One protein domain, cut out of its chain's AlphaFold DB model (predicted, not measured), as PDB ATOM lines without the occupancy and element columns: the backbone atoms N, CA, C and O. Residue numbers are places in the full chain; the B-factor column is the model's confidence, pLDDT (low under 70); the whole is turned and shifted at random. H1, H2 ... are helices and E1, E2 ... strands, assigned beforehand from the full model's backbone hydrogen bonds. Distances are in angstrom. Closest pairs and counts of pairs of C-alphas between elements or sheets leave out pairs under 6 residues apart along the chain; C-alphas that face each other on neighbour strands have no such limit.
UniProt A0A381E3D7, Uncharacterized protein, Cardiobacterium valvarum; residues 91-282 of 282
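Overview. This is residues 91 to 282 of the 282 residues of an uncharacterized protein of Cardiobacterium valvarum (UniProt A0A381E3D7). One large, twisted and curling sheet of eight strands makes the body, with H1 lying along one face over E5 and E8, and no named helix covering the other face. The short helices H2 and H3 graze the sheet, H5 sits by the first residues of H1, and residues 135 to 143, 226 to 235 and 264 to 269 stick out. The 192 printed residues have six named helices and eight named strands, in the order H1 H2 H3 E1 H4 E2 E3 E4 E5 H5 H6 E6 E7 E8; the class is mixed, with under half of the residues in named elements. The sheet order is E2 E1 E3 E4 E5 E8 E7 E6, all antiparallel. The whole is compact, with a radius of gyration of the C-alphas of 17.9 A and spans of 51 by 43 by 33 A.

Arrangement. H1, residues 91 to 104, is on the sheet at a height of 9.3 A, over E5, residues 191 to 198, and E8, residues 274 to 281: two layers, a helix on one face of a sheet. On the local plane H1 runs along E8 at 15 degrees, and the closest C-alphas of these two, Ala 101 and Thr 281, are 6.7 A apart. H2, residues 109 to 112, and H3, residues 114 to 120, only graze the sheet. H1, with residues 96 to 100 alone, only just touches H3, with 3 pairs of C-alphas within 8 A, the closest Asn 96 and Tyr 120 at 5.5 A. E1, residues 124 to 130, has N 126 and O 169 of E3, residues 166 to 171, 2.8 A apart. H4, residues 142 to 147, is only just not on the sheet, with 4 pairs of C-alphas within 10 A. Edge strand E2, residues 149 to 152, has O 152 2.8 A from N 127 of E1. E3, E4, residues 179 to 186, and E5 form a meander, each strand the antiparallel neighbour of the one before; N 168 and O 183 are 2.8 A apart, as are N 182 and O 195. N 194 of E5 and O 279 of E8 are 2.8 A apart. H5, residues 206 to 209, and H6, residues 224 to 227, are apart. E6, residues 239 to 242, E7, residues 253 to 260, and E8 form a second meander; N 256 and O 278 are 2.8 A apart, while E6 and E7 have no such pair within hydrogen-bond range. In H1 and H4 every O i to N i+4 pair is within hydrogen-bond range, in H3 1 of 3, beside 4 of 4 O i to N i+3 pairs; H2, H5 and H6 are too short for an O i to N i+4 pair.

Along the chain. H1 begins at C-alpha 91 (38.954, 1.319, -40.465) and is 19.7 A long. E1 is 19.3 A long, E4 23.2 A, E5 23.7 A and E7 23.7 A. E8 is 24.0 A long and ends at C-alpha 281 (37.670, 15.965, -26.681).

Size, cuts and confidence. The C-alphas of Glu 157 and Gly 228, the two farthest apart, lie 51.5 A from each other. The printed part has no cut. The links E1 to H4, E2 to E3, H5 to H6, H6 to E6 and E7 to E8 are long. The mean pLDDT of the printed part is 73.2, and 68 residues are under 70, among them residues 130 to 147, 215 to 247 and 259 to 273.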
ATOM      1  N   GLU A  91      40.308   0.783 -40.611       90.75
ATOM      2  CA  GLU A  91      38.954   1.319 -40.465       90.75
ATOM      3  C   GLU A  91      38.403   1.089 -39.056       90.75
ATOM      4  O   GLU A  91      37.961   2.037 -38.408       90.75
ATOM      5  N   GLN A  92      38.486  -0.150 -38.556       91.81
ATOM      6  CA  GLN A  92      38.070  -0.468 -37.186       91.81
ATOM      7  C   GLN A  92      38.904   0.286 -36.152       91.81
ATOM      8  O   GLN A  92      38.376   0.657 -35.111       91.81
ATOM      9  N   LEU A  93      40.189   0.533 -36.423       92.25
ATOM     10  CA  LEU A  93      41.035   1.312 -35.525       92.25
ATOM     11  C   LEU A  93      40.498   2.738 -35.375       92.25
ATOM     12  O   LEU A  93      40.322   3.205 -34.252       92.25
ATOM     13  N   ILE A  94      40.164   3.399 -36.485       91.69
ATOM     14  CA  ILE A  94      39.594   4.752 -36.461       91.69
ATOM     15  C   ILE A  94      38.220   4.756 -35.780       91.69
ATOM     16  O   ILE A  94      37.952   5.626 -34.949       91.69
ATOM     17  N   GLU A  95      37.356   3.784 -36.091       92.50
ATOM     18  CA  GLU A  95      36.047   3.655 -35.440       92.50
ATOM     19  C   GLU A  95      36.214   3.462 -33.923       92.50
ATOM     20  O   GLU A  95      35.606   4.195 -33.140       92.50
ATOM     21  N   ASN A  96      37.115   2.580 -33.488       93.62
ATOM     22  CA  ASN A  96      37.398   2.351 -32.072       93.62
ATOM     23  C   ASN A  96      37.984   3.584 -31.380       93.62
ATOM     24  O   ASN A  96      37.612   3.853 -30.240       93.62
ATOM     25  N   MET A  97      38.841   4.369 -32.043       93.69
ATOM     26  CA  MET A  97      39.325   5.644 -31.499       93.69
ATOM     27  C   MET A  97      38.172   6.635 -31.279       93.69
ATOM     28  O   MET A  97      38.103   7.272 -30.227       93.69
ATOM     29  N   LEU A  98      37.240   6.750 -32.232       91.25
ATOM     30  CA  LEU A  98      36.059   7.614 -32.105       91.25
ATOM     31  C   LEU A  98      35.134   7.149 -30.971       91.25
ATOM     32  O   LEU A  98      34.715   7.961 -30.138       91.25
ATOM     33  N   PHE A  99      34.850   5.846 -30.899       90.81
ATOM     34  CA  PHE A  99      34.061   5.258 -29.815       90.81
ATOM     35  C   PHE A  99      34.740   5.437 -28.457       90.81
ATOM     36  O   PHE A  99      34.073   5.813 -27.489       90.81
ATOM     37  N   PHE A 100      36.052   5.223 -28.371       92.81
ATOM     38  CA  PHE A 100      36.805   5.440 -27.142       92.81
ATOM     39  C   PHE A 100      36.736   6.906 -26.715       92.81
ATOM     40  O   PHE A 100      36.364   7.175 -25.579       92.81
ATOM     41  N   ALA A 101      37.001   7.863 -27.611       89.88
ATOM     42  CA  ALA A 101      36.944   9.293 -27.296       89.88
ATOM     43  C   ALA A 101      35.562   9.721 -26.768       89.88
ATOM     44  O   ALA A 101      35.472  10.447 -25.774       89.88
ATOM     45  N   LYS A 102      34.481   9.211 -27.374       86.62
ATOM     46  CA  LYS A 102      33.101   9.430 -26.910       86.62
ATOM     47  C   LYS A 102      32.877   8.923 -25.487       86.62
ATOM     48  O   LYS A 102      32.265   9.620 -24.680       86.62
ATOM     49  N   ASN A 103      33.377   7.731 -25.172       87.38
ATOM     50  CA  ASN A 103      33.127   7.084 -23.884       87.38
ATOM     51  C   ASN A 103      34.100   7.514 -22.779       87.38
ATOM     52  O   ASN A 103      33.717   7.500 -21.611       87.38
ATOM     53  N   ALA A 104      35.319   7.922 -23.134       86.81
ATOM     54  CA  ALA A 104      36.374   8.313 -22.204       86.81
ATOM     55  C   ALA A 104      36.185   9.729 -21.642       86.81
ATOM     56  O   ALA A 104      36.667  10.003 -20.546       86.81
ATOM     57  N   ARG A 105      35.467  10.618 -22.357       74.00
ATOM     58  CA  ARG A 105      35.363  12.074 -22.090       74.00
ATOM     59  C   ARG A 105      35.190  12.486 -20.632       74.00
ATOM     60  O   ARG A 105      35.742  13.495 -20.203       74.00
ATOM     61  N   HIS A 106      34.399  11.727 -19.889       78.31
ATOM     62  CA  HIS A 106      34.031  12.044 -18.510       78.31
ATOM     63  C   HIS A 106      34.442  10.942 -17.534       78.31
ATOM     64  O   HIS A 106      33.859  10.801 -16.459       78.31
ATOM     65  N   LYS A 107      35.393  10.098 -17.937       86.56
ATOM     66  CA  LYS A 107      35.853   8.972 -17.137       86.56
ATOM     67  C   LYS A 107      37.136   9.339 -16.404       86.56
ATOM     68  O   LYS A 107      37.956  10.107 -16.893       86.56
ATOM     69  N   GLY A 108      37.287   8.778 -15.209       86.19
ATOM     70  CA  GLY A 108      38.509   8.911 -14.425       86.19
ATOM     71  C   GLY A 108      39.611   7.971 -14.908       86.19
ATOM     72  O   GLY A 108      39.392   7.110 -15.761       86.19
ATOM     73  N   ARG A 109      40.784   8.108 -14.285       88.81
ATOM     74  CA  ARG A 109      41.992   7.298 -14.499       88.81
ATOM     75  C   ARG A 109      41.723   5.810 -14.742       88.81
ATOM     76  O   ARG A 109      42.306   5.241 -15.656       88.81
ATOM     77  N   ASP A 110      40.864   5.176 -13.949       90.00
ATOM     78  CA  ASP A 110      40.676   3.716 -13.993       90.00
ATOM     79  C   ASP A 110      40.061   3.221 -15.312       90.00
ATOM     80  O   ASP A 110      40.243   2.067 -15.696       90.00
ATOM     81  N   PHE A 111      39.403   4.104 -16.069       91.06
ATOM     82  CA  PHE A 111      38.957   3.799 -17.430       91.06
ATOM     83  C   PHE A 111      40.123   3.588 -18.408       91.06
ATOM     84  O   PHE A 111      39.955   2.938 -19.433       91.06
ATOM     85  N   TYR A 112      41.316   4.077 -18.073       91.38
ATOM     86  CA  TYR A 112      42.555   3.899 -18.833       91.38
ATOM     87  C   TYR A 112      43.395   2.719 -18.320       91.38
ATOM     88  O   TYR A 112      44.599   2.655 -18.572       91.38
ATOM     89  N   ALA A 113      42.792   1.805 -17.555       92.25
ATOM     90  CA  ALA A 113      43.400   0.525 -17.211       92.25
ATOM     91  C   ALA A 113      43.390  -0.434 -18.411       92.25
ATOM     92  O   ALA A 113      42.557  -0.317 -19.309       92.25
ATOM     93  N   GLU A 114      44.310  -1.399 -18.391       93.56
ATOM     94  CA  GLU A 114      44.521  -2.362 -19.477       93.56
ATOM     95  C   GLU A 114      43.240  -3.091 -19.890       93.56
ATOM     96  O   GLU A 114      42.952  -3.156 -21.081       93.56
ATOM     97  N   ASP A 115      42.447  -3.568 -18.925       91.69
ATOM     98  CA  ASP A 115      41.205  -4.303 -19.187       91.69
ATOM     99  C   ASP A 115      40.246  -3.482 -20.066       91.69
ATOM    100  O   ASP A 115      39.826  -3.938 -21.127       91.69
ATOM    101  N   ASN A 116      39.993  -2.221 -19.690       91.56
ATOM    102  CA  ASN A 116      39.119  -1.315 -20.440       91.56
ATOM    103  C   ASN A 116      39.689  -0.978 -21.822       91.56
ATOM    104  O   ASN A 116      38.950  -0.929 -22.806       91.56
ATOM    105  N   LEU A 117      40.996  -0.728 -21.909       92.31
ATOM    106  CA  LEU A 117      41.653  -0.378 -23.170       92.31
ATOM    107  C   LEU A 117      41.669  -1.547 -24.147       92.31
ATOM    108  O   LEU A 117      41.466  -1.338 -25.343       92.31
ATOM    109  N   SER A 118      41.822  -2.762 -23.626       92.94
ATOM    110  CA  SER A 118      41.821  -4.011 -24.386       92.94
ATOM    111  C   SER A 118      40.471  -4.337 -25.018       92.94
ATOM    112  O   SER A 118      40.402  -5.248 -25.834       92.94
ATOM    113  N   CYS A 119      39.403  -3.597 -24.708       91.81
ATOM    114  CA  CYS A 119      38.165  -3.662 -25.483       91.81
ATOM    115  C   CYS A 119      38.283  -2.943 -26.834       91.81
ATOM    116  O   CYS A 119      37.717  -3.395 -27.826       91.81
ATOM    117  N   TYR A 120      39.012  -1.824 -26.881       92.00
ATOM    118  CA  TYR A 120      39.082  -0.932 -28.044       92.00
ATOM    119  C   TYR A 120      40.346  -1.165 -28.868       92.00
ATOM    120  O   TYR A 120      40.322  -1.117 -30.099       92.00
ATOM    121  N   PHE A 121      41.464  -1.417 -28.200       91.94
ATOM    122  CA  PHE A 121      42.774  -1.469 -28.823       91.94
ATOM    123  C   PHE A 121      43.413  -2.822 -28.563       91.94
ATOM    124  O   PHE A 121      43.402  -3.346 -27.454       91.94
ATOM    125  N   ARG A 122      43.988  -3.382 -29.621       88.69
ATOM    126  CA  ARG A 122      44.957  -4.465 -29.512       88.69
ATOM    127  C   ARG A 122      46.335  -3.841 -29.267       88.69
ATOM    128  O   ARG A 122      46.556  -2.698 -29.651       88.69
ATOM    129  N   GLY A 123      47.266  -4.589 -28.688       90.94
ATOM    130  CA  GLY A 123      48.677  -4.208 -28.670       90.94
ATOM    131  C   GLY A 123      49.292  -4.233 -27.283       90.94
ATOM    132  O   GLY A 123      48.742  -4.827 -26.356       90.94
ATOM    133  N   GLU A 124      50.453  -3.599 -27.171       92.62
ATOM    134  CA  GLU A 124      51.193  -3.473 -25.918       92.62
ATOM    135  C   GLU A 124      51.005  -2.070 -25.344       92.62
ATOM    136  O   GLU A 124      51.263  -1.072 -26.019       92.62
ATOM    137  N   PHE A 125      50.546  -1.999 -24.094       94.06
ATOM    138  CA  PHE A 125      50.222  -0.749 -23.416       94.06
ATOM    139  C   PHE A 125      51.393  -0.265 -22.560       94.06
ATOM    140  O   PHE A 125      51.890  -0.973 -21.680       94.06
ATOM    141  N   HIS A 126      51.802   0.981 -22.781       93.56
ATOM    142  CA  HIS A 126      52.904   1.612 -22.069       93.56
ATOM    143  C   HIS A 126      52.474   2.971 -21.517       93.56
ATOM    144  O   HIS A 126      52.396   3.971 -22.234       93.56
ATOM    145  N   TRP A 127      52.240   3.038 -20.214       92.50
ATOM    146  CA  TRP A 127      51.920   4.283 -19.527       92.50
ATOM    147  C   TRP A 127      53.188   5.086 -19.294       92.50
ATOM    148  O   TRP A 127      54.154   4.606 -18.704       92.50
ATOM    149  N   ARG A 128      53.178   6.335 -19.735       85.81
ATOM    150  CA  ARG A 128      54.276   7.275 -19.585       85.81
ATOM    151  C   ARG A 128      54.053   8.146 -18.355       85.81
ATOM    152  O   ARG A 128      53.010   8.780 -18.226       85.81
ATOM    153  N   ILE A 129      55.069   8.250 -17.504       74.69
ATOM    154  CA  ILE A 129      55.172   9.326 -16.513       74.69
ATOM    155  C   ILE A 129      56.376  10.193 -16.874       74.69
ATOM    156  O   ILE A 129      57.482   9.685 -17.097       74.69
ATOM    157  N   ILE A 130      56.152  11.504 -16.936       68.75
ATOM    158  CA  ILE A 130      57.225  12.497 -16.990       68.75
ATOM    159  C   ILE A 130      57.641  12.751 -15.548       68.75
ATOM    160  O   ILE A 130      56.822  13.151 -14.726       68.75
ATOM    161  N   ILE A 131      58.897  12.458 -15.229       62.41
ATOM    162  CA  ILE A 131      59.399  12.567 -13.856       62.41
ATOM    163  C   ILE A 131      59.905  13.985 -13.589       62.41
ATOM    164  O   ILE A 131      59.726  14.491 -12.488       62.41
ATOM    165  N   GLU A 132      60.468  14.642 -14.608       59.62
ATOM    166  CA  GLU A 132      60.932  16.029 -14.548       59.62
ATOM    167  C   GLU A 132      60.740  16.705 -15.914       59.62
ATOM    168  O   GLU A 132      61.269  16.242 -16.930       59.62
ATOM    169  N   SER A 133      59.983  17.805 -15.947       54.03
ATOM    170  CA  SER A 133      59.931  18.690 -17.115       54.03
ATOM    171  C   SER A 133      61.100  19.675 -17.065       54.03
ATOM    172  O   SER A 133      61.379  20.211 -15.990       54.03
ATOM    173  N   PRO A 134      61.763  19.970 -18.198       52.50
ATOM    174  CA  PRO A 134      62.760  21.030 -18.233       52.50
ATOM    175  C   PRO A 134      62.107  22.362 -17.843       52.50
ATOM    176  O   PRO A 134      61.086  22.761 -18.403       52.50
ATOM    177  N   THR A 135      62.696  23.051 -16.866       54.84
ATOM    178  CA  THR A 135      62.227  24.355 -16.363       54.84
ATOM    179  C   THR A 135      62.385  25.493 -17.374       54.84
ATOM    180  O   THR A 135      61.787  26.549 -17.191       54.84
ATOM    181  N   ASP A 136      63.164  25.283 -18.440       56.03
ATOM    182  CA  ASP A 136      63.369  26.240 -19.528       56.03
ATOM    183  C   ASP A 136      62.908  25.644 -20.879       56.03
ATOM    184  O   ASP A 136      63.567  24.747 -21.412       56.03
ATOM    185  N   PRO A 137      61.806  26.145 -21.472       51.88
ATOM    186  CA  PRO A 137      61.308  25.706 -22.778       51.88
ATOM    187  C   PRO A 137      62.281  25.958 -23.940       51.88
ATOM    188  O   PRO A 137      62.182  25.296 -24.973       51.88
ATOM    189  N   SER A 138      63.209  26.912 -23.799       54.94
ATOM    190  CA  SER A 138      64.216  27.223 -24.824       54.94
ATOM    191  C   SER A 138      65.388  26.234 -24.835       54.94
ATOM    192  O   SER A 138      66.116  26.153 -25.823       54.94
ATOM    193  N   ALA A 139      65.511  25.416 -23.784       53.69
ATOM    194  CA  ALA A 139      66.472  24.324 -23.661       53.69
ATOM    195  C   ALA A 139      65.887  22.968 -24.105       53.69
ATOM    196  O   ALA A 139      66.335  21.919 -23.648       53.69
ATOM    197  N   PHE A 140      64.867  22.970 -24.976       52.66
ATOM    198  CA  PHE A 140      64.215  21.750 -25.451       52.66
ATOM    199  C   PHE A 140      65.231  20.782 -26.077       52.66
ATOM    200  O   PHE A 140      65.704  20.974 -27.198       52.66
ATOM    201  N   ASN A 141      65.552  19.721 -25.339       63.50
ATOM    202  CA  ASN A 141      66.450  18.662 -25.763       63.50
ATOM    203  C   ASN A 141      65.705  17.322 -25.733       63.50
ATOM    204  O   ASN A 141      65.314  16.823 -24.677       63.50
ATOM    205  N   ILE A 142      65.534  16.721 -26.913       59.66
ATOM    206  CA  ILE A 142      64.825  15.447 -27.089       59.66
ATOM    207  C   ILE A 142      65.501  14.313 -26.302       59.66
ATOM    208  O   ILE A 142      64.809  13.451 -25.762       59.66
ATOM    209  N   GLU A 143      66.832  14.293 -26.208       64.56
ATOM    210  CA  GLU A 143      67.538  13.246 -25.460       64.56
ATOM    211  C   GLU A 143      67.332  13.373 -23.950       64.56
ATOM    212  O   GLU A 143      67.170  12.369 -23.257       64.56
ATOM    213  N   GLU A 144      67.302  14.598 -23.437       64.38
ATOM    214  CA  GLU A 144      67.045  14.870 -22.024       64.38
ATOM    215  C   GLU A 144      65.597  14.536 -21.655       64.38
ATOM    216  O   GLU A 144      65.340  13.839 -20.673       64.38
ATOM    217  N   MET A 145      64.648  14.890 -22.525       63.50
ATOM    218  CA  MET A 145      63.254  14.471 -22.384       63.50
ATOM    219  C   MET A 145      63.081  12.950 -22.370       63.50
ATOM    220  O   MET A 145      62.265  12.435 -21.599       63.50
ATOM    221  N   LYS A 146      63.832  12.221 -23.204       66.06
ATOM    222  CA  LYS A 146      63.828  10.750 -23.196       66.06
ATOM    223  C   LYS A 146      64.363  10.199 -21.873       66.06
ATOM    224  O   LYS A 146      63.758   9.277 -21.338       66.06
ATOM    225  N   LYS A 147      65.434  10.780 -21.319       69.88
ATOM    226  CA  LYS A 147      65.994  10.376 -20.014       69.88
ATOM    227  C   LYS A 147      65.018  10.604 -18.854       69.88
ATOM    228  O   LYS A 147      64.944   9.767 -17.958       69.88
ATOM    229  N   ASN A 148      64.236  11.680 -18.908       70.25
ATOM    230  CA  ASN A 148      63.291  12.053 -17.846       70.25
ATOM    231  C   ASN A 148      61.899  11.419 -18.006       70.25
ATOM    232  O   ASN A 148      60.969  11.721 -17.255       70.25
ATOM    233  N   THR A 149      61.750  10.529 -18.986       72.19
ATOM    234  CA  THR A 149      60.512   9.814 -19.277       72.19
ATOM    235  C   THR A 149      60.647   8.351 -18.871       72.19
ATOM    236  O   THR A 149      61.574   7.670 -19.310       72.19
ATOM    237  N   ARG A 150      59.694   7.830 -18.091       79.81
ATOM    238  CA  ARG A 150      59.583   6.386 -17.828       79.81
ATOM    239  C   ARG A 150      58.295   5.822 -18.402       79.81
ATOM    240  O   ARG A 150      57.238   6.430 -18.252       79.81
ATOM    241  N   TYR A 151      58.413   4.648 -19.016       84.12
ATOM    242  CA  TYR A 151      57.293   3.840 -19.478       84.12
ATOM    243  C   TYR A 151      57.079   2.669 -18.524       84.12
ATOM    244  O   TYR A 151      58.034   2.014 -18.104       84.12
ATOM    245  N   TYR A 152      55.823   2.433 -18.178       86.56
ATOM    246  CA  TYR A 152      55.372   1.372 -17.296       86.56
ATOM    247  C   TYR A 152      54.437   0.462 -18.079       86.56
ATOM    248  O   TYR A 152      53.608   0.953 -18.835       86.56
ATOM    249  N   ASN A 153      54.534  -0.847 -17.861       88.31
ATOM    250  CA  ASN A 153      53.649  -1.838 -18.492       88.31
ATOM    251  C   ASN A 153      52.372  -2.089 -17.672       88.31
ATOM    252  O   ASN A 153      51.637  -3.026 -17.933       88.31
ATOM    253  N   GLN A 154      52.149  -1.290 -16.629       89.06
ATOM    254  CA  GLN A 154      50.952  -1.293 -15.796       89.06
ATOM    255  C   GLN A 154      50.608   0.156 -15.467       89.06
ATOM    256  O   GLN A 154      51.523   0.959 -15.274       89.06
ATOM    257  N   LEU A 155      49.313   0.467 -15.369       91.00
ATOM    258  CA  LEU A 155      48.801   1.804 -15.061       91.00
ATOM    259  C   LEU A 155      49.350   2.311 -13.704       91.00
ATOM    260  O   LEU A 155      48.926   1.830 -12.650       91.00
ATOM    261  N   PRO A 156      50.256   3.308 -13.690       89.38
ATOM    262  CA  PRO A 156      50.863   3.810 -12.461       89.38
ATOM    263  C   PRO A 156      49.868   4.595 -11.605       89.38
ATOM    264  O   PRO A 156      48.969   5.244 -12.139       89.38
ATOM    265  N   GLU A 157      50.027   4.594 -10.279       87.94
ATOM    266  CA  GLU A 157      49.116   5.293  -9.347       87.94
ATOM    267  C   GLU A 157      48.955   6.785  -9.665       87.94
ATOM    268  O   GLU A 157      47.842   7.292  -9.660       87.94
ATOM    269  N   LYS A 158      50.052   7.467 -10.012       84.62
ATOM    270  CA  LYS A 158      50.068   8.914 -10.293       84.62
ATOM    271  C   LYS A 158      49.625   9.296 -11.708       84.62
ATOM    272  O   LYS A 158      49.546  10.471 -12.032       84.62
ATOM    273  N   TRP A 159      49.399   8.324 -12.585       88.38
ATOM    274  CA  TRP A 159      49.071   8.610 -13.978       88.38
ATOM    275  C   TRP A 159      47.644   9.150 -14.089       88.38
ATOM    276  O   TRP A 159      46.711   8.463 -13.679       88.38
ATOM    277  N   GLY A 160      47.460  10.340 -14.667       83.06
ATOM    278  CA  GLY A 160      46.122  10.891 -14.899       83.06
ATOM    279  C   GLY A 160      45.374  11.242 -13.609       83.06
ATOM    280  O   GLY A 160      44.164  11.022 -13.540       83.06
ATOM    281  N   VAL A 161      46.076  11.758 -12.596       82.88
ATOM    282  CA  VAL A 161      45.509  12.193 -11.305       82.88
ATOM    283  C   VAL A 161      45.804  13.681 -11.089       82.88
ATOM    284  O   VAL A 161      46.900  14.139 -11.385       82.88
ATOM    285  N   ASP A 162      44.835  14.435 -10.564       79.44
ATOM    286  CA  ASP A 162      44.952  15.869 -10.243       79.44
ATOM    287  C   ASP A 162      45.428  16.748 -11.419       79.44
ATOM    288  O   ASP A 162      44.688  16.936 -12.384       79.44
ATOM    289  N   ASP A 163      46.640  17.304 -11.346       70.88
ATOM    290  CA  ASP A 163      47.259  18.105 -12.411       70.88
ATOM    291  C   ASP A 163      48.218  17.283 -13.295       70.88
ATOM    292  O   ASP A 163      48.668  17.763 -14.345       70.88
ATOM    293  N   ASP A 164      48.494  16.027 -12.924       73.88
ATOM    294  CA  ASP A 164      49.371  15.131 -13.672       73.88
ATOM    295  C   ASP A 164      48.612  14.549 -14.868       73.88
ATOM    296  O   ASP A 164      47.862  13.572 -14.781       73.88
ATOM    297  N   SER A 165      48.827  15.163 -16.031       79.50
ATOM    298  CA  SER A 165      48.286  14.657 -17.289       79.50
ATOM    299  C   SER A 165      48.920  13.305 -17.629       79.50
ATOM    300  O   SER A 165      50.142  13.158 -17.685       79.50
ATOM    301  N   GLY A 166      48.072  12.309 -17.855       84.44
ATOM    302  CA  GLY A 166      48.466  10.981 -18.282       84.44
ATOM    303  C   GLY A 166      48.787  10.954 -19.772       84.44
ATOM    304  O   GLY A 166      48.049  11.498 -20.590       84.44
ATOM    305  N   LEU A 167      49.880  10.295 -20.140       88.56
ATOM    306  CA  LEU A 167      50.185   9.944 -21.524       88.56
ATOM    307  C   LEU A 167      50.458   8.450 -21.591       88.56
ATOM    308  O   LEU A 167      51.187   7.924 -20.756       88.56
ATOM    309  N   MET A 168      49.891   7.747 -22.553       92.00
ATOM    310  CA  MET A 168      50.236   6.356 -22.813       92.00
ATOM    311  C   MET A 168      50.472   6.113 -24.287       92.00
ATOM    312  O   MET A 168      49.917   6.816 -25.125       92.00
ATOM    313  N   LYS A 169      51.278   5.101 -24.570       92.12
ATOM    314  CA  LYS A 169      51.528   4.599 -25.909       92.12
ATOM    315  C   LYS A 169      50.998   3.183 -26.029       92.12
ATOM    316  O   LYS A 169      51.116   2.401 -25.088       92.12
ATOM    317  N   ILE A 170      50.450   2.872 -27.189       91.94
ATOM    318  CA  ILE A 170      50.017   1.546 -27.589       91.94
ATOM    319  C   ILE A 170      50.796   1.214 -28.850       91.94
ATOM    320  O   ILE A 170      50.706   1.928 -29.852       91.94
ATOM    321  N   THR A 171      51.592   0.157 -28.780       90.00
ATOM    322  CA  THR A 171      52.382  -0.328 -29.915       90.00
ATOM    323  C   THR A 171      51.804  -1.642 -30.426       90.00
ATOM    324  O   THR A 171      51.004  -2.285 -29.742       90.00
ATOM    325  N   HIS A 172      52.191  -2.046 -31.639       87.25
ATOM    326  CA  HIS A 172      51.754  -3.311 -32.247       87.25
ATOM    327  C   HIS A 172      50.223  -3.447 -32.354       87.25
ATOM    328  O   HIS A 172      49.661  -4.535 -32.206       87.25
ATOM    329  N   ILE A 173      49.536  -2.327 -32.601       87.56
ATOM    330  CA  ILE A 173      48.070  -2.275 -32.633       87.56
ATOM    331  C   ILE A 173      47.478  -3.042 -33.817       87.56
ATOM    332  O   ILE A 173      46.435  -3.680 -33.686       87.56
ATOM    333  N   LEU A 174      48.181  -3.038 -34.953       85.31
ATOM    334  CA  LEU A 174      47.885  -3.862 -36.116       85.31
ATOM    335  C   LEU A 174      49.143  -4.677 -36.458       85.31
ATOM    336  O   LEU A 174      50.218  -4.105 -36.593       85.31
ATOM    337  N   PRO A 175      49.050  -6.011 -36.585       69.81
ATOM    338  CA  PRO A 175      50.224  -6.886 -36.661       69.81
ATOM    339  C   PRO A 175      51.058  -6.728 -37.942       69.81
ATOM    340  O   PRO A 175      52.212  -7.140 -37.966       69.81
ATOM    341  N   GLU A 176      50.484  -6.161 -39.004       70.88
ATOM    342  CA  GLU A 176      51.132  -6.038 -40.319       70.88
ATOM    343  C   GLU A 176      51.725  -4.646 -40.582       70.88
ATOM    344  O   GLU A 176      52.329  -4.420 -41.633       70.88
ATOM    345  N   LYS A 177      51.518  -3.694 -39.668       68.94
ATOM    346  CA  LYS A 177      51.839  -2.282 -39.872       68.94
ATOM    347  C   LYS A 177      52.348  -1.666 -38.577       68.94
ATOM    348  O   LYS A 177      51.734  -1.819 -37.524       68.94
ATOM    349  N   GLU A 178      53.443  -0.923 -38.662       76.25
ATOM    350  CA  GLU A 178      53.944  -0.152 -37.529       76.25
ATOM    351  C   GLU A 178      53.108   1.122 -37.378       76.25
ATOM    352  O   GLU A 178      53.386   2.151 -37.992       76.25
ATOM    353  N   TYR A 179      52.046   1.023 -36.578       85.00
ATOM    354  CA  TYR A 179      51.353   2.188 -36.044       85.00
ATOM    355  C   TYR A 179      51.676   2.357 -34.564       85.00
ATOM    356  O   TYR A 179      51.716   1.379 -33.807       85.00
ATOM    357  N   GLU A 180      51.828   3.608 -34.144       88.31
ATOM    358  CA  GLU A 180      51.874   3.993 -32.739       88.31
ATOM    359  C   GLU A 180      50.592   4.755 -32.404       88.31
ATOM    360  O   GLU A 180      50.257   5.733 -33.073       88.31
ATOM    361  N   VAL A 181      49.870   4.314 -31.370       90.88
ATOM    362  CA  VAL A 181      48.753   5.087 -30.816       90.88
ATOM    363  C   VAL A 181      49.171   5.735 -29.514       90.88
ATOM    364  O   VAL A 181      49.598   5.051 -28.590       90.88
ATOM    365  N   THR A 182      48.998   7.046 -29.404       91.38
ATOM    366  CA  THR A 182      49.242   7.788 -28.170       91.38
ATOM    367  C   THR A 182      47.935   8.329 -27.610       91.38
ATOM    368  O   THR A 182      47.222   9.065 -28.284       91.38
ATOM    369  N   ILE A 183      47.619   8.001 -26.356       91.75
ATOM    370  CA  ILE A 183      46.470   8.567 -25.639       91.75
ATOM    371  C   ILE A 183      46.977   9.550 -24.591       91.75
ATOM    372  O   ILE A 183      47.784   9.206 -23.728       91.75
ATOM    373  N   TYR A 184      46.461  10.769 -24.651       89.56
ATOM    374  CA  TYR A 184      46.693  11.847 -23.705       89.56
ATOM    375  C   TYR A 184      45.419  12.072 -22.895       89.56
ATOM    376  O   TYR A 184      44.338  12.181 -23.466       89.56
ATOM    377  N   PHE A 185      45.532  12.194 -21.580       88.81
ATOM    378  CA  PHE A 185      44.422  12.480 -20.678       88.81
ATOM    379  C   PHE A 185      44.832  13.561 -19.682       88.81
ATOM    380  O   PHE A 185      45.837  13.428 -18.990       88.81
ATOM    381  N   SER A 186      44.056  14.636 -19.598       86.12
ATOM    382  CA  SER A 186      44.261  15.710 -18.630       86.12
ATOM    383  C   SER A 186      43.039  15.792 -17.713       86.12
ATOM    384  O   SER A 186      42.015  16.342 -18.133       86.12
ATOM    385  N   PRO A 187      43.113  15.248 -16.484       81.56
ATOM    386  CA  PRO A 187      42.007  15.304 -15.527       81.56
ATOM    387  C   PRO A 187      41.626  16.744 -15.154       81.56
ATOM    388  O   PRO A 187      40.444  17.079 -15.185       81.56
ATOM    389  N   SER A 188      42.601  17.625 -14.900       81.88
ATOM    390  CA  SER A 188      42.348  19.029 -14.529       81.88
ATOM    391  C   SER A 188      41.622  19.838 -15.605       81.88
ATOM    392  O   SER A 188      40.858  20.753 -15.291       81.88
ATOM    393  N   ARG A 189      41.825  19.497 -16.881       80.19
ATOM    394  CA  ARG A 189      41.134  20.132 -18.014       80.19
ATOM    395  C   ARG A 189      39.905  19.357 -18.479       80.19
ATOM    396  O   ARG A 189      39.166  19.868 -19.312       80.19
ATOM    397  N   ASN A 190      39.694  18.148 -17.961       79.94
ATOM    398  CA  ASN A 190      38.725  17.178 -18.466       79.94
ATOM    399  C   ASN A 190      38.814  16.996 -19.998       79.94
ATOM    400  O   ASN A 190      37.804  16.984 -20.701       79.94
ATOM    401  N   THR A 191      40.037  16.874 -20.521       82.94
ATOM    402  CA  THR A 191      40.298  16.688 -21.958       82.94
ATOM    403  C   THR A 191      41.037  15.380 -22.201       82.94
ATOM    404  O   THR A 191      41.954  15.053 -21.441       82.94
ATOM    405  N   MET A 192      40.735  14.684 -23.298       89.25
ATOM    406  CA  MET A 192      41.645  13.676 -23.853       89.25
ATOM    407  C   MET A 192      41.936  13.905 -25.321       89.25
ATOM    408  O   MET A 192      41.132  14.493 -26.036       89.25
ATOM    409  N   ALA A 193      43.068  13.375 -25.761       88.62
ATOM    410  CA  ALA A 193      43.385  13.208 -27.164       88.62
ATOM    411  C   ALA A 193      43.869  11.781 -27.424       88.62
ATOM    412  O   ALA A 193      44.492  11.166 -26.563       88.62
ATOM    413  N   ILE A 194      43.585  11.263 -28.607       91.50
ATOM    414  CA  ILE A 194      44.105  10.003 -29.124       91.50
ATOM    415  C   ILE A 194      44.761  10.330 -30.450       91.50
ATOM    416  O   ILE A 194      44.122  10.913 -31.317       91.50
ATOM    417  N   GLU A 195      46.013   9.957 -30.613       90.19
ATOM    418  CA  GLU A 195      46.783  10.135 -31.830       90.19
ATOM    419  C   GLU A 195      47.154   8.762 -32.376       90.19
ATOM    420  O   GLU A 195      47.525   7.895 -31.596       90.19
ATOM    421  N   VAL A 196      47.030   8.549 -33.681       89.38
ATOM    422  CA  VAL A 196      47.608   7.402 -34.384       89.38
ATOM    423  C   VAL A 196      48.580   7.918 -35.432       89.38
ATOM    424  O   VAL A 196      48.222   8.759 -36.260       89.38
ATOM    425  N   GLU A 197      49.800   7.405 -35.385       85.62
ATOM    426  CA  GLU A 197      50.878   7.722 -36.316       85.62
ATOM    427  C   GLU A 197      51.335   6.447 -37.020       85.62
ATOM    428  O   GLU A 197      51.312   5.367 -36.426       85.62
ATOM    429  N   GLY A 198      51.759   6.555 -38.277       81.00
ATOM    430  CA  GLY A 198      52.398   5.444 -38.974       81.00
ATOM    431  C   GLY A 198      52.812   5.762 -40.402       81.00
ATOM    432  O   GLY A 198      52.541   6.842 -40.927       81.00
ATOM    433  N   GLN A 199      53.450   4.773 -41.025       76.94
ATOM    434  CA  GLN A 199      54.097   4.898 -42.335       76.94
ATOM    435  C   GLN A 199      53.360   4.100 -43.420       76.94
ATOM    436  O   GLN A 199      53.945   3.331 -44.182       76.94
ATOM    437  N   ASP A 200      52.027   4.189 -43.434       78.75
ATOM    438  CA  ASP A 200      51.204   3.428 -44.376       78.75
ATOM    439  C   ASP A 200      50.649   4.321 -45.497       78.75
ATOM    440  O   ASP A 200      49.688   5.054 -45.255       78.75
ATOM    441  N   PRO A 201      51.170   4.223 -46.737       72.44
ATOM    442  CA  PRO A 201      50.734   5.046 -47.871       72.44
ATOM    443  C   PRO A 201      49.277   4.848 -48.279       72.44
ATOM    444  O   PRO A 201      48.734   5.653 -49.036       72.44
ATOM    445  N   LEU A 202      48.643   3.775 -47.807       80.31
ATOM    446  CA  LEU A 202      47.243   3.476 -48.081       80.31
ATOM    447  C   LEU A 202      46.305   3.931 -46.959       80.31
ATOM    448  O   LEU A 202      45.087   3.853 -47.130       80.31
ATOM    449  N   PHE A 203      46.836   4.427 -45.838       82.75
ATOM    450  CA  PHE A 203      46.002   4.888 -44.740       82.75
ATOM    451  C   PHE A 203      45.236   6.145 -45.154       82.75
ATOM    452  O   PHE A 203      45.814   7.207 -45.391       82.75
ATOM    453  N   ASN A 204      43.911   6.028 -45.214       82.94
ATOM    454  CA  ASN A 204      43.013   7.137 -45.490       82.94
ATOM    455  C   ASN A 204      41.801   7.065 -44.552       82.94
ATOM    456  O   ASN A 204      40.892   6.269 -44.792       82.94
ATOM    457  N   PRO A 205      41.744   7.904 -43.504       85.31
ATOM    458  CA  PRO A 205      40.657   7.862 -42.543       85.31
ATOM    459  C   PRO A 205      39.396   8.577 -43.036       85.31
ATOM    460  O   PRO A 205      38.347   8.440 -42.410       85.31
ATOM    461  N   LEU A 206      39.472   9.336 -44.138       82.94
ATOM    462  CA  LEU A 206      38.380  10.198 -44.594       82.94
ATOM    463  C   LEU A 206      37.064   9.434 -44.798       82.94
ATOM    464  O   LEU A 206      36.088   9.840 -44.186       82.94
ATOM    465  N   PRO A 207      37.000   8.281 -45.494       85.31
ATOM    466  CA  PRO A 207      35.728   7.579 -45.689       85.31
ATOM    467  C   PRO A 207      35.041   7.147 -44.385       85.31
ATOM    468  O   PRO A 207      33.824   6.983 -44.354       85.31
ATOM    469  N   ILE A 208      35.811   6.938 -43.313       88.50
ATOM    470  CA  ILE A 208      35.274   6.642 -41.982       88.50
ATOM    471  C   ILE A 208      34.824   7.934 -41.308       88.50
ATOM    472  O   ILE A 208      33.696   8.003 -40.828       88.50
ATOM    473  N   LEU A 209      35.660   8.974 -41.322       85.69
ATOM    474  CA  LEU A 209      35.353  10.280 -40.733       85.69
ATOM    475  C   LEU A 209      34.131  10.947 -41.391       85.69
ATOM    476  O   LEU A 209      33.319  11.540 -40.687       85.69
ATOM    477  N   ASP A 210      33.935  10.774 -42.698       81.56
ATOM    478  CA  ASP A 210      32.787  11.271 -43.472       81.56
ATOM    479  C   ASP A 210      31.448  10.726 -42.958       81.56
ATOM    480  O   ASP A 210      30.412  11.378 -43.099       81.56
ATOM    481  N   LYS A 211      31.451   9.547 -42.317       85.94
ATOM    482  CA  LYS A 211      30.255   8.990 -41.667       85.94
ATOM    483  C   LYS A 211      29.872   9.765 -40.401       85.94
ATOM    484  O   LYS A 211      28.704   9.754 -40.017       85.94
ATOM    485  N   TYR A 212      30.846  10.395 -39.739       82.50
ATOM    486  CA  TYR A 212      30.715  10.968 -38.395       82.50
ATOM    487  C   TYR A 212      30.825  12.499 -38.349       82.50
ATOM    488  O   TYR A 212      30.469  13.110 -37.339       82.50
ATOM    489  N   PHE A 213      31.294  13.135 -39.426       79.19
ATOM    490  CA  PHE A 213      31.536  14.575 -39.492       79.19
ATOM    491  C   PHE A 213      31.031  15.163 -40.815       79.19
ATOM    492  O   PHE A 213      31.214  14.596 -41.884       79.19
ATOM    493  N   THR A 214      30.376  16.326 -40.750       72.88
ATOM    494  CA  THR A 214      29.563  16.857 -41.868       72.88
ATOM    495  C   THR A 214      30.323  17.654 -42.926       72.88
ATOM    496  O   THR A 214      29.759  18.017 -43.953       72.88
ATOM    497  N   ASP A 215      31.570  18.022 -42.666       64.19
ATOM    498  CA  ASP A 215      32.387  18.779 -43.610       64.19
ATOM    499  C   ASP A 215      33.738  18.093 -43.549       64.19
ATOM    500  O   ASP A 215      34.435  18.317 -42.580       64.19
ATOM    501  N   THR A 216      34.091  17.226 -44.491       62.16
ATOM    502  CA  THR A 216      35.379  16.494 -44.548       62.16
ATOM    503  C   THR A 216      36.096  16.681 -45.893       62.16
ATOM    504  O   THR A 216      37.330  16.631 -45.953       62.16
ATOM    505  N   GLU A 217      35.359  17.137 -46.912       54.38
ATOM    506  CA  GLU A 217      35.834  17.455 -48.266       54.38
ATOM    507  C   GLU A 217      36.618  18.784 -48.383       54.38
ATOM    508  O   GLU A 217      37.677  18.820 -48.994       54.38
ATOM    509  N   LYS A 218      36.186  19.888 -47.748       52.09
ATOM    510  CA  LYS A 218      36.854  21.225 -47.817       52.09
ATOM    511  C   LYS A 218      38.278  21.395 -47.240       52.09
ATOM    512  O   LYS A 218      38.748  22.521 -47.095       52.09
ATOM    513  N   SER A 219      38.954  20.332 -46.844       49.62
ATOM    514  CA  SER A 219      40.210  20.435 -46.096       49.62
ATOM    515  C   SER A 219      41.199  19.418 -46.619       49.62
ATOM    516  O   SER A 219      42.344  19.790 -46.804       49.62
ATOM    517  N   GLY A 220      40.769  18.204 -46.969       48.72
ATOM    518  CA  GLY A 220      41.644  17.146 -47.461       48.72
ATOM    519  C   GLY A 220      42.456  17.541 -48.684       48.72
ATOM    520  O   GLY A 220      41.918  17.546 -49.783       48.72
ATOM    521  N   TYR A 221      43.755  17.768 -48.466       48.25
ATOM    522  CA  TYR A 221      44.826  17.805 -49.465       48.25
ATOM    523  C   TYR A 221      45.112  19.165 -50.139       48.25
ATOM    524  O   TYR A 221      44.390  19.635 -51.013       48.25
ATOM    525  N   VAL A 222      46.251  19.765 -49.766       48.12
ATOM    526  CA  VAL A 222      46.947  20.832 -50.510       48.12
ATOM    527  C   VAL A 222      48.231  20.212 -51.045       48.12
ATOM    528  O   VAL A 222      49.008  19.676 -50.261       48.12
ATOM    529  N   ASN A 223      48.466  20.263 -52.355       45.78
ATOM    530  CA  ASN A 223      49.688  19.731 -52.957       45.78
ATOM    531  C   ASN A 223      50.674  20.891 -53.142       45.78
ATOM    532  O   ASN A 223      50.506  21.675 -54.079       45.78
ATOM    533  N   PRO A 224      51.726  21.021 -52.315       45.06
ATOM    534  CA  PRO A 224      52.605  22.187 -52.373       45.06
ATOM    535  C   PRO A 224      53.331  22.322 -53.721       45.06
ATOM    536  O   PRO A 224      53.567  23.443 -54.175       45.06
ATOM    537  N   ALA A 225      53.625  21.197 -54.387       46.12
ATOM    538  CA  ALA A 225      54.284  21.165 -55.692       46.12
ATOM    539  C   ALA A 225      53.377  21.671 -56.829       46.12
ATOM    540  O   ALA A 225      53.865  22.293 -57.772       46.12
ATOM    541  N   LYS A 226      52.058  21.452 -56.737       43.66
ATOM    542  CA  LYS A 226      51.072  22.002 -57.688       43.66
ATOM    543  C   LYS A 226      50.620  23.415 -57.334       43.66
ATOM    544  O   LYS A 226      50.388  24.213 -58.239       43.66
ATOM    545  N   ASP A 227      50.512  23.726 -56.048       49.59
ATOM    546  CA  ASP A 227      49.877  24.957 -55.570       49.59
ATOM    547  C   ASP A 227      50.862  26.131 -55.422       49.59
ATOM    548  O   ASP A 227      50.466  27.234 -55.038       49.59
ATOM    549  N   GLY A 228      52.147  25.918 -55.744       41.16
ATOM    550  CA  GLY A 228      53.163  26.972 -55.864       41.16
ATOM    551  C   GLY A 228      53.489  27.697 -54.556       41.16
ATOM    552  O   GLY A 228      54.000  28.819 -54.581       41.16
ATOM    553  N   LYS A 229      53.181  27.090 -53.404       44.16
ATOM    554  CA  LYS A 229      53.432  27.679 -52.084       44.16
ATOM    555  C   LYS A 229      54.817  27.271 -51.590       44.16
ATOM    556  O   LYS A 229      55.096  26.089 -51.424       44.16
ATOM    557  N   ALA A 230      55.678  28.258 -51.344       38.22
ATOM    558  CA  ALA A 230      56.977  28.036 -50.717       38.22
ATOM    559  C   ALA A 230      56.791  27.434 -49.315       38.22
ATOM    560  O   ALA A 230      56.028  27.969 -48.507       38.22
ATOM    561  N   VAL A 231      57.494  26.338 -49.036       43.50
ATOM    562  CA  VAL A 231      57.446  25.623 -47.755       43.50
ATOM    563  C   VAL A 231      58.778  25.842 -47.032       43.50
ATOM    564  O   VAL A 231      59.844  25.715 -47.631       43.50
ATOM    565  N   SER A 232      58.725  26.262 -45.768       39.34
ATOM    566  CA  SER A 232      59.908  26.551 -44.948       39.34
ATOM    567  C   SER A 232      60.572  25.255 -44.449       39.34
ATOM    568  O   SER A 232      59.893  24.296 -44.113       39.34
ATOM    569  N   PHE A 233      61.907  25.235 -44.350       37.00
ATOM    570  CA  PHE A 233      62.719  24.066 -43.957       37.00
ATOM    571  C   PHE A 233      62.492  23.552 -42.525       37.00
ATOM    572  O   PHE A 233      62.809  22.405 -42.233       37.00
ATOM    573  N   PHE A 234      61.934  24.367 -41.629       38.69
ATOM    574  CA  PHE A 234      61.541  23.932 -40.276       38.69
ATOM    575  C   PHE A 234      60.161  23.282 -40.249       38.69
ATOM    576  O   PHE A 234      59.557  23.114 -39.193       38.69
ATOM    577  N   THR A 235      59.611  23.057 -41.437       42.41
ATOM    578  CA  THR A 235      58.188  22.972 -41.642       42.41
ATOM    579  C   THR A 235      57.943  21.924 -42.747       42.41
ATOM    580  O   THR A 235      57.726  22.256 -43.905       42.41
ATOM    581  N   VAL A 236      58.071  20.645 -42.363       42.00
ATOM    582  CA  VAL A 236      57.820  19.404 -43.142       42.00
ATOM    583  C   VAL A 236      56.575  19.555 -44.039       42.00
ATOM    584  O   VAL A 236      55.614  20.150 -43.571       42.00
ATOM    585  N   PRO A 237      56.531  19.077 -45.301       44.69
ATOM    586  CA  PRO A 237      55.422  19.359 -46.227       44.69
ATOM    587  C   PRO A 237      54.036  19.061 -45.619       44.69
ATOM    588  O   PRO A 237      53.682  17.909 -45.397       44.69
ATOM    589  N   TYR A 238      53.259  20.119 -45.342       49.41
ATOM    590  CA  TYR A 238      51.999  20.045 -44.592       49.41
ATOM    591  C   TYR A 238      50.773  19.870 -45.469       49.41
ATOM    592  O   TYR A 238      50.492  20.693 -46.343       49.41
ATOM    593  N   ILE A 239      49.934  18.927 -45.058       44.78
ATOM    594  CA  ILE A 239      48.483  19.032 -45.183       44.78
ATOM    595  C   ILE A 239      47.932  19.050 -43.750       44.78
ATOM    596  O   ILE A 239      48.165  18.113 -42.995       44.78
ATOM    597  N   TYR A 240      47.263  20.141 -43.358       41.41
ATOM    598  CA  TYR A 240      46.697  20.355 -42.015       41.41
ATOM    599  C   TYR A 240      45.182  20.530 -42.109       41.41
ATOM    600  O   TYR A 240      44.720  21.447 -42.799       41.41
ATOM    601  N   LEU A 241      44.414  19.659 -41.444       42.28
ATOM    602  CA  LEU A 241      42.955  19.632 -41.552       42.28
ATOM    603  C   LEU A 241      42.309  19.816 -40.179       42.28
ATOM    604  O   LEU A 241      41.942  18.852 -39.520       42.28
ATOM    605  N   ARG A 242      42.085  21.067 -39.768       47.75
ATOM    606  CA  ARG A 242      41.301  21.367 -38.560       47.75
ATOM    607  C   ARG A 242      39.837  21.587 -38.901       47.75
ATOM    608  O   ARG A 242      39.528  22.433 -39.742       47.75
ATOM    609  N   ARG A 243      38.932  20.884 -38.215       53.00
ATOM    610  CA  ARG A 243      37.487  20.981 -38.472       53.00
ATOM    611  C   ARG A 243      36.651  21.189 -37.218       53.00
ATOM    612  O   ARG A 243      36.926  20.612 -36.176       53.00
ATOM    613  N   GLU A 244      35.621  22.029 -37.345       53.09
ATOM    614  CA  GLU A 244      34.902  22.628 -36.206       53.09
ATOM    615  C   GLU A 244      33.412  22.238 -36.103       53.09
ATOM    616  O   GLU A 244      32.720  22.738 -35.220       53.09
ATOM    617  N   LYS A 245      32.881  21.352 -36.964       60.38
ATOM    618  CA  LYS A 245      31.460  20.943 -36.904       60.38
ATOM    619  C   LYS A 245      31.267  19.422 -36.769       60.38
ATOM    620  O   LYS A 245      31.383  18.717 -37.772       60.38
ATOM    621  N   PRO A 246      30.959  18.929 -35.555       66.19
ATOM    622  CA  PRO A 246      30.640  17.523 -35.295       66.19
ATOM    623  C   PRO A 246      29.151  17.172 -35.495       66.19
ATOM    624  O   PRO A 246      28.293  18.055 -35.453       66.19
ATOM    625  N   ILE A 247      28.840  15.878 -35.665       67.38
ATOM    626  CA  ILE A 247      27.480  15.317 -35.500       67.38
ATOM    627  C   ILE A 247      27.105  15.325 -34.007       67.38
ATOM    628  O   ILE A 247      27.988  15.225 -33.163       67.38
ATOM    629  N   ASN A 248      25.810  15.412 -33.670       73.12
ATOM    630  CA  ASN A 248      25.298  15.467 -32.287       73.12
ATOM    631  C   ASN A 248      25.949  14.437 -31.340       73.12
ATOM    632  O   ASN A 248      26.393  14.793 -30.253       73.12
ATOM    633  N   ASP A 249      26.080  13.184 -31.780       75.12
ATOM    634  CA  ASP A 249      26.680  12.083 -31.011       75.12
ATOM    635  C   ASP A 249      28.188  12.221 -30.748       75.12
ATOM    636  O   ASP A 249      28.721  11.562 -29.854       75.12
ATOM    637  N   PHE A 250      28.864  13.063 -31.528       77.88
ATOM    638  CA  PHE A 250      30.292  13.370 -31.440       77.88
ATOM    639  C   PHE A 250      30.511  14.860 -31.127       77.88
ATOM    640  O   PHE A 250      31.595  15.404 -31.342       77.88
ATOM    641  N   GLN A 251      29.484  15.548 -30.611       80.12
ATOM    642  CA  GLN A 251      29.585  16.948 -30.223       80.12
ATOM    643  C   GLN A 251      30.604  17.120 -29.089       80.12
ATOM    644  O   GLN A 251      30.519  16.476 -28.047       80.12
ATOM    645  N   GLY A 252      31.574  18.014 -29.292       78.00
ATOM    646  CA  GLY A 252      32.712  18.184 -28.380       78.00
ATOM    647  C   GLY A 252      33.901  17.271 -28.690       78.00
ATOM    648  O   GLY A 252      34.900  17.342 -27.984       78.00
ATOM    649  N   ILE A 253      33.826  16.455 -29.748       82.88
ATOM    650  CA  ILE A 253      34.959  15.703 -30.295       82.88
ATOM    651  C   ILE A 253      35.438  16.407 -31.566       82.88
ATOM    652  O   ILE A 253      34.662  16.681 -32.482       82.88
ATOM    653  N   MET A 254      36.727  16.712 -31.607       80.00
ATOM    654  CA  MET A 254      37.437  17.260 -32.754       80.00
ATOM    655  C   MET A 254      38.382  16.209 -33.321       80.00
ATOM    656  O   MET A 254      38.863  15.351 -32.587       80.00
ATOM    657  N   TYR A 255      38.700  16.309 -34.608       80.31
ATOM    658  CA  TYR A 255      39.756  15.510 -35.212       80.31
ATOM    659  C   TYR A 255      40.657  16.372 -36.101       80.31
ATOM    660  O   TYR A 255      40.229  17.403 -36.631       80.31
ATOM    661  N   ASP A 256      41.903  15.935 -36.245       77.50
ATOM    662  CA  ASP A 256      42.909  16.477 -37.150       77.50
ATOM    663  C   ASP A 256      43.582  15.313 -37.873       77.50
ATOM    664  O   ASP A 256      44.001  14.347 -37.241       77.50
ATOM    665  N   TYR A 257      43.677  15.396 -39.195       76.75
ATOM    666  CA  TYR A 257      44.367  14.406 -40.013       76.75
ATOM    667  C   TYR A 257      45.448  15.085 -40.840       76.75
ATOM    668  O   TYR A 257      45.176  16.044 -41.561       76.75
ATOM    669  N   ARG A 258      46.673  14.573 -40.752       71.88
ATOM    670  CA  ARG A 258      47.858  15.112 -41.412       71.88
ATOM    671  C   ARG A 258      48.519  14.010 -42.230       71.88
ATOM    672  O   ARG A 258      48.757  12.925 -41.712       71.88
ATOM    673  N   GLN A 259      48.819  14.303 -43.491       64.12
ATOM    674  CA  GLN A 259      49.631  13.458 -44.371       64.12
ATOM    675  C   GLN A 259      50.894  14.218 -44.756       64.12
ATOM    676  O   GLN A 259      50.823  15.411 -45.071       64.12
ATOM    677  N   LEU A 260      52.024  13.521 -44.754       62.91
ATOM    678  CA  LEU A 260      53.335  14.049 -45.101       62.91
ATOM    679  C   LEU A 260      53.848  13.278 -46.324       62.91
ATOM    680  O   LEU A 260      53.907  12.050 -46.323       62.91
ATOM    681  N   PHE A 261      54.199  14.010 -47.381       56.94
ATOM    682  CA  PHE A 261      54.708  13.443 -48.631       56.94
ATOM    683  C   PHE A 261      56.090  14.019 -48.935       56.94
ATOM    684  O   PHE A 261      56.219  15.236 -49.086       56.94
ATOM    685  N   GLU A 262      57.104  13.169 -49.097       54.34
ATOM    686  CA  GLU A 262      58.385  13.573 -49.681       54.34
ATOM    687  C   GLU A 262      58.445  13.233 -51.179       54.34
ATOM    688  O   GLU A 262      58.276  12.085 -51.578       54.34
ATOM    689  N   GLU A 263      58.762  14.224 -52.018       42.00
ATOM    690  CA  GLU A 263      59.314  14.013 -53.364       42.00
ATOM    691  C   GLU A 263      60.506  14.971 -53.580       42.00
ATOM    692  O   GLU A 263      60.318  16.187 -53.654       42.00
ATOM    693  N   GLY A 264      61.736  14.447 -53.724       41.09
ATOM    694  CA  GLY A 264      62.872  15.185 -54.312       41.09
ATOM    695  C   GLY A 264      64.252  15.091 -53.628       41.09
ATOM    696  O   GLY A 264      64.381  14.857 -52.431       41.09
ATOM    697  N   ASN A 265      65.306  15.319 -54.432       38.88
ATOM    698  CA  ASN A 265      66.738  15.039 -54.186       38.88
ATOM    699  C   ASN A 265      67.454  15.989 -53.189       38.88
ATOM    700  O   ASN A 265      68.461  16.621 -53.528       38.88
ATOM    701  N   GLY A 266      66.955  16.103 -51.959       39.59
ATOM    702  CA  GLY A 266      67.683  16.719 -50.842       39.59
ATOM    703  C   GLY A 266      68.702  15.765 -50.200       39.59
ATOM    704  O   GLY A 266      68.566  14.549 -50.282       39.59
ATOM    705  N   TRP A 267      69.724  16.305 -49.520       35.62
ATOM    706  CA  TRP A 267      70.865  15.561 -48.935       35.62
ATOM    707  C   TRP A 267      70.535  14.672 -47.714       35.62
ATOM    708  O   TRP A 267      71.443  14.245 -47.001       35.62
ATOM    709  N   LYS A 268      69.252  14.369 -47.497       38.78
ATOM    710  CA  LYS A 268      68.737  13.252 -46.695       38.78
ATOM    711  C   LYS A 268      67.382  12.832 -47.274       38.78
ATOM    712  O   LYS A 268      66.346  13.158 -46.718       38.78
ATOM    713  N   ALA A 269      67.410  12.162 -48.422       43.44
ATOM    714  CA  ALA A 269      66.311  11.298 -48.834       43.44
ATOM    715  C   ALA A 269      66.191  10.191 -47.780       43.44
ATOM    716  O   ALA A 269      67.166   9.470 -47.543       43.44
ATOM    717  N   GLY A 270      65.056  10.119 -47.093       43.62
ATOM    718  CA  GLY A 270      64.912   9.176 -45.993       43.62
ATOM    719  C   GLY A 270      63.579   9.190 -45.265       43.62
ATOM    720  O   GLY A 270      63.537   8.589 -44.195       43.62
ATOM    721  N   THR A 271      62.527   9.817 -45.797       45.41
ATOM    722  CA  THR A 271      61.200   9.672 -45.197       45.41
ATOM    723  C   THR A 271      60.189   9.184 -46.229       45.41
ATOM    724  O   THR A 271      59.878   9.838 -47.225       45.41
ATOM    725  N   GLU A 272      59.760   7.945 -45.998       57.56
ATOM    726  CA  GLU A 272      58.640   7.273 -46.645       57.56
ATOM    727  C   GLU A 272      57.338   7.992 -46.239       57.56
ATOM    728  O   GLU A 272      57.337   8.831 -45.344       57.56
ATOM    729  N   PHE A 273      56.235   7.757 -46.949       60.47
ATOM    730  CA  PHE A 273      54.944   8.380 -46.638       60.47
ATOM    731  C   PHE A 273      54.605   8.233 -45.146       60.47
ATOM    732  O   PHE A 273      54.536   7.107 -44.658       60.47
ATOM    733  N   ASP A 274      54.298   9.343 -44.472       70.06
ATOM    734  CA  ASP A 274      53.905   9.360 -43.060       70.06
ATOM    735  C   ASP A 274      52.528  10.013 -42.889       70.06
ATOM    736  O   ASP A 274      52.139  10.924 -43.634       70.06
ATOM    737  N   PHE A 275      51.788   9.603 -41.860       73.88
ATOM    738  CA  PHE A 275      50.558  10.281 -41.464       73.88
ATOM    739  C   PHE A 275      50.389  10.352 -39.944       73.88
ATOM    740  O   PHE A 275      50.944   9.550 -39.195       73.88
ATOM    741  N   VAL A 276      49.545  11.293 -39.512       77.62
ATOM    742  CA  VAL A 276      49.086  11.445 -38.128       77.62
ATOM    743  C   VAL A 276      47.587  11.742 -38.119       77.62
ATOM    744  O   VAL A 276      47.144  12.693 -38.764       77.62
ATOM    745  N   LEU A 277      46.794  10.973 -37.375       83.75
ATOM    746  CA  LEU A 277      45.391  11.279 -37.071       83.75
ATOM    747  C   LEU A 277      45.242  11.501 -35.565       83.75
ATOM    748  O   LEU A 277      45.489  10.592 -34.786       83.75
ATOM    749  N   SER A 278      44.782  12.682 -35.164       83.38
ATOM    750  CA  SER A 278      44.473  13.033 -33.779       83.38
ATOM    751  C   SER A 278      42.967  13.220 -33.597       83.38
ATOM    752  O   SER A 278      42.324  13.875 -34.409       83.38
ATOM    753  N   ILE A 279      42.392  12.670 -32.531       85.44
ATOM    754  CA  ILE A 279      41.001  12.842 -32.102       85.44
ATOM    755  C   ILE A 279      41.033  13.382 -30.678       85.44
ATOM    756  O   ILE A 279      41.574  12.736 -29.790       85.44
ATOM    757  N   SER A 280      40.465  14.560 -30.447       82.94
ATOM    758  CA  SER A 280      40.486  15.246 -29.153       82.94
ATOM    759  C   SER A 280      39.083  15.533 -28.646       82.94
ATOM    760  O   SER A 280      38.190  15.835 -29.432       82.94
ATOM    761  N   THR A 281      38.892  15.501 -27.336       83.88
ATOM    762  CA  THR A 281      37.670  15.965 -26.681       83.88
ATOM    763  C   THR A 281      37.926  17.300 -25.988       83.88
ATOM    764  O   THR A 281      38.992  17.520 -25.406       83.88
ATOM    765  N   ILE A 282      36.951  18.203 -26.093       70.62
ATOM    766  CA  ILE A 282      36.950  19.540 -25.480       70.62
ATOM    767  C   ILE A 282      35.802  19.634 -24.491       70.62
ATOM    768  O   ILE A 282      34.725  19.074 -24.793       70.62
TER     769      ILE A 282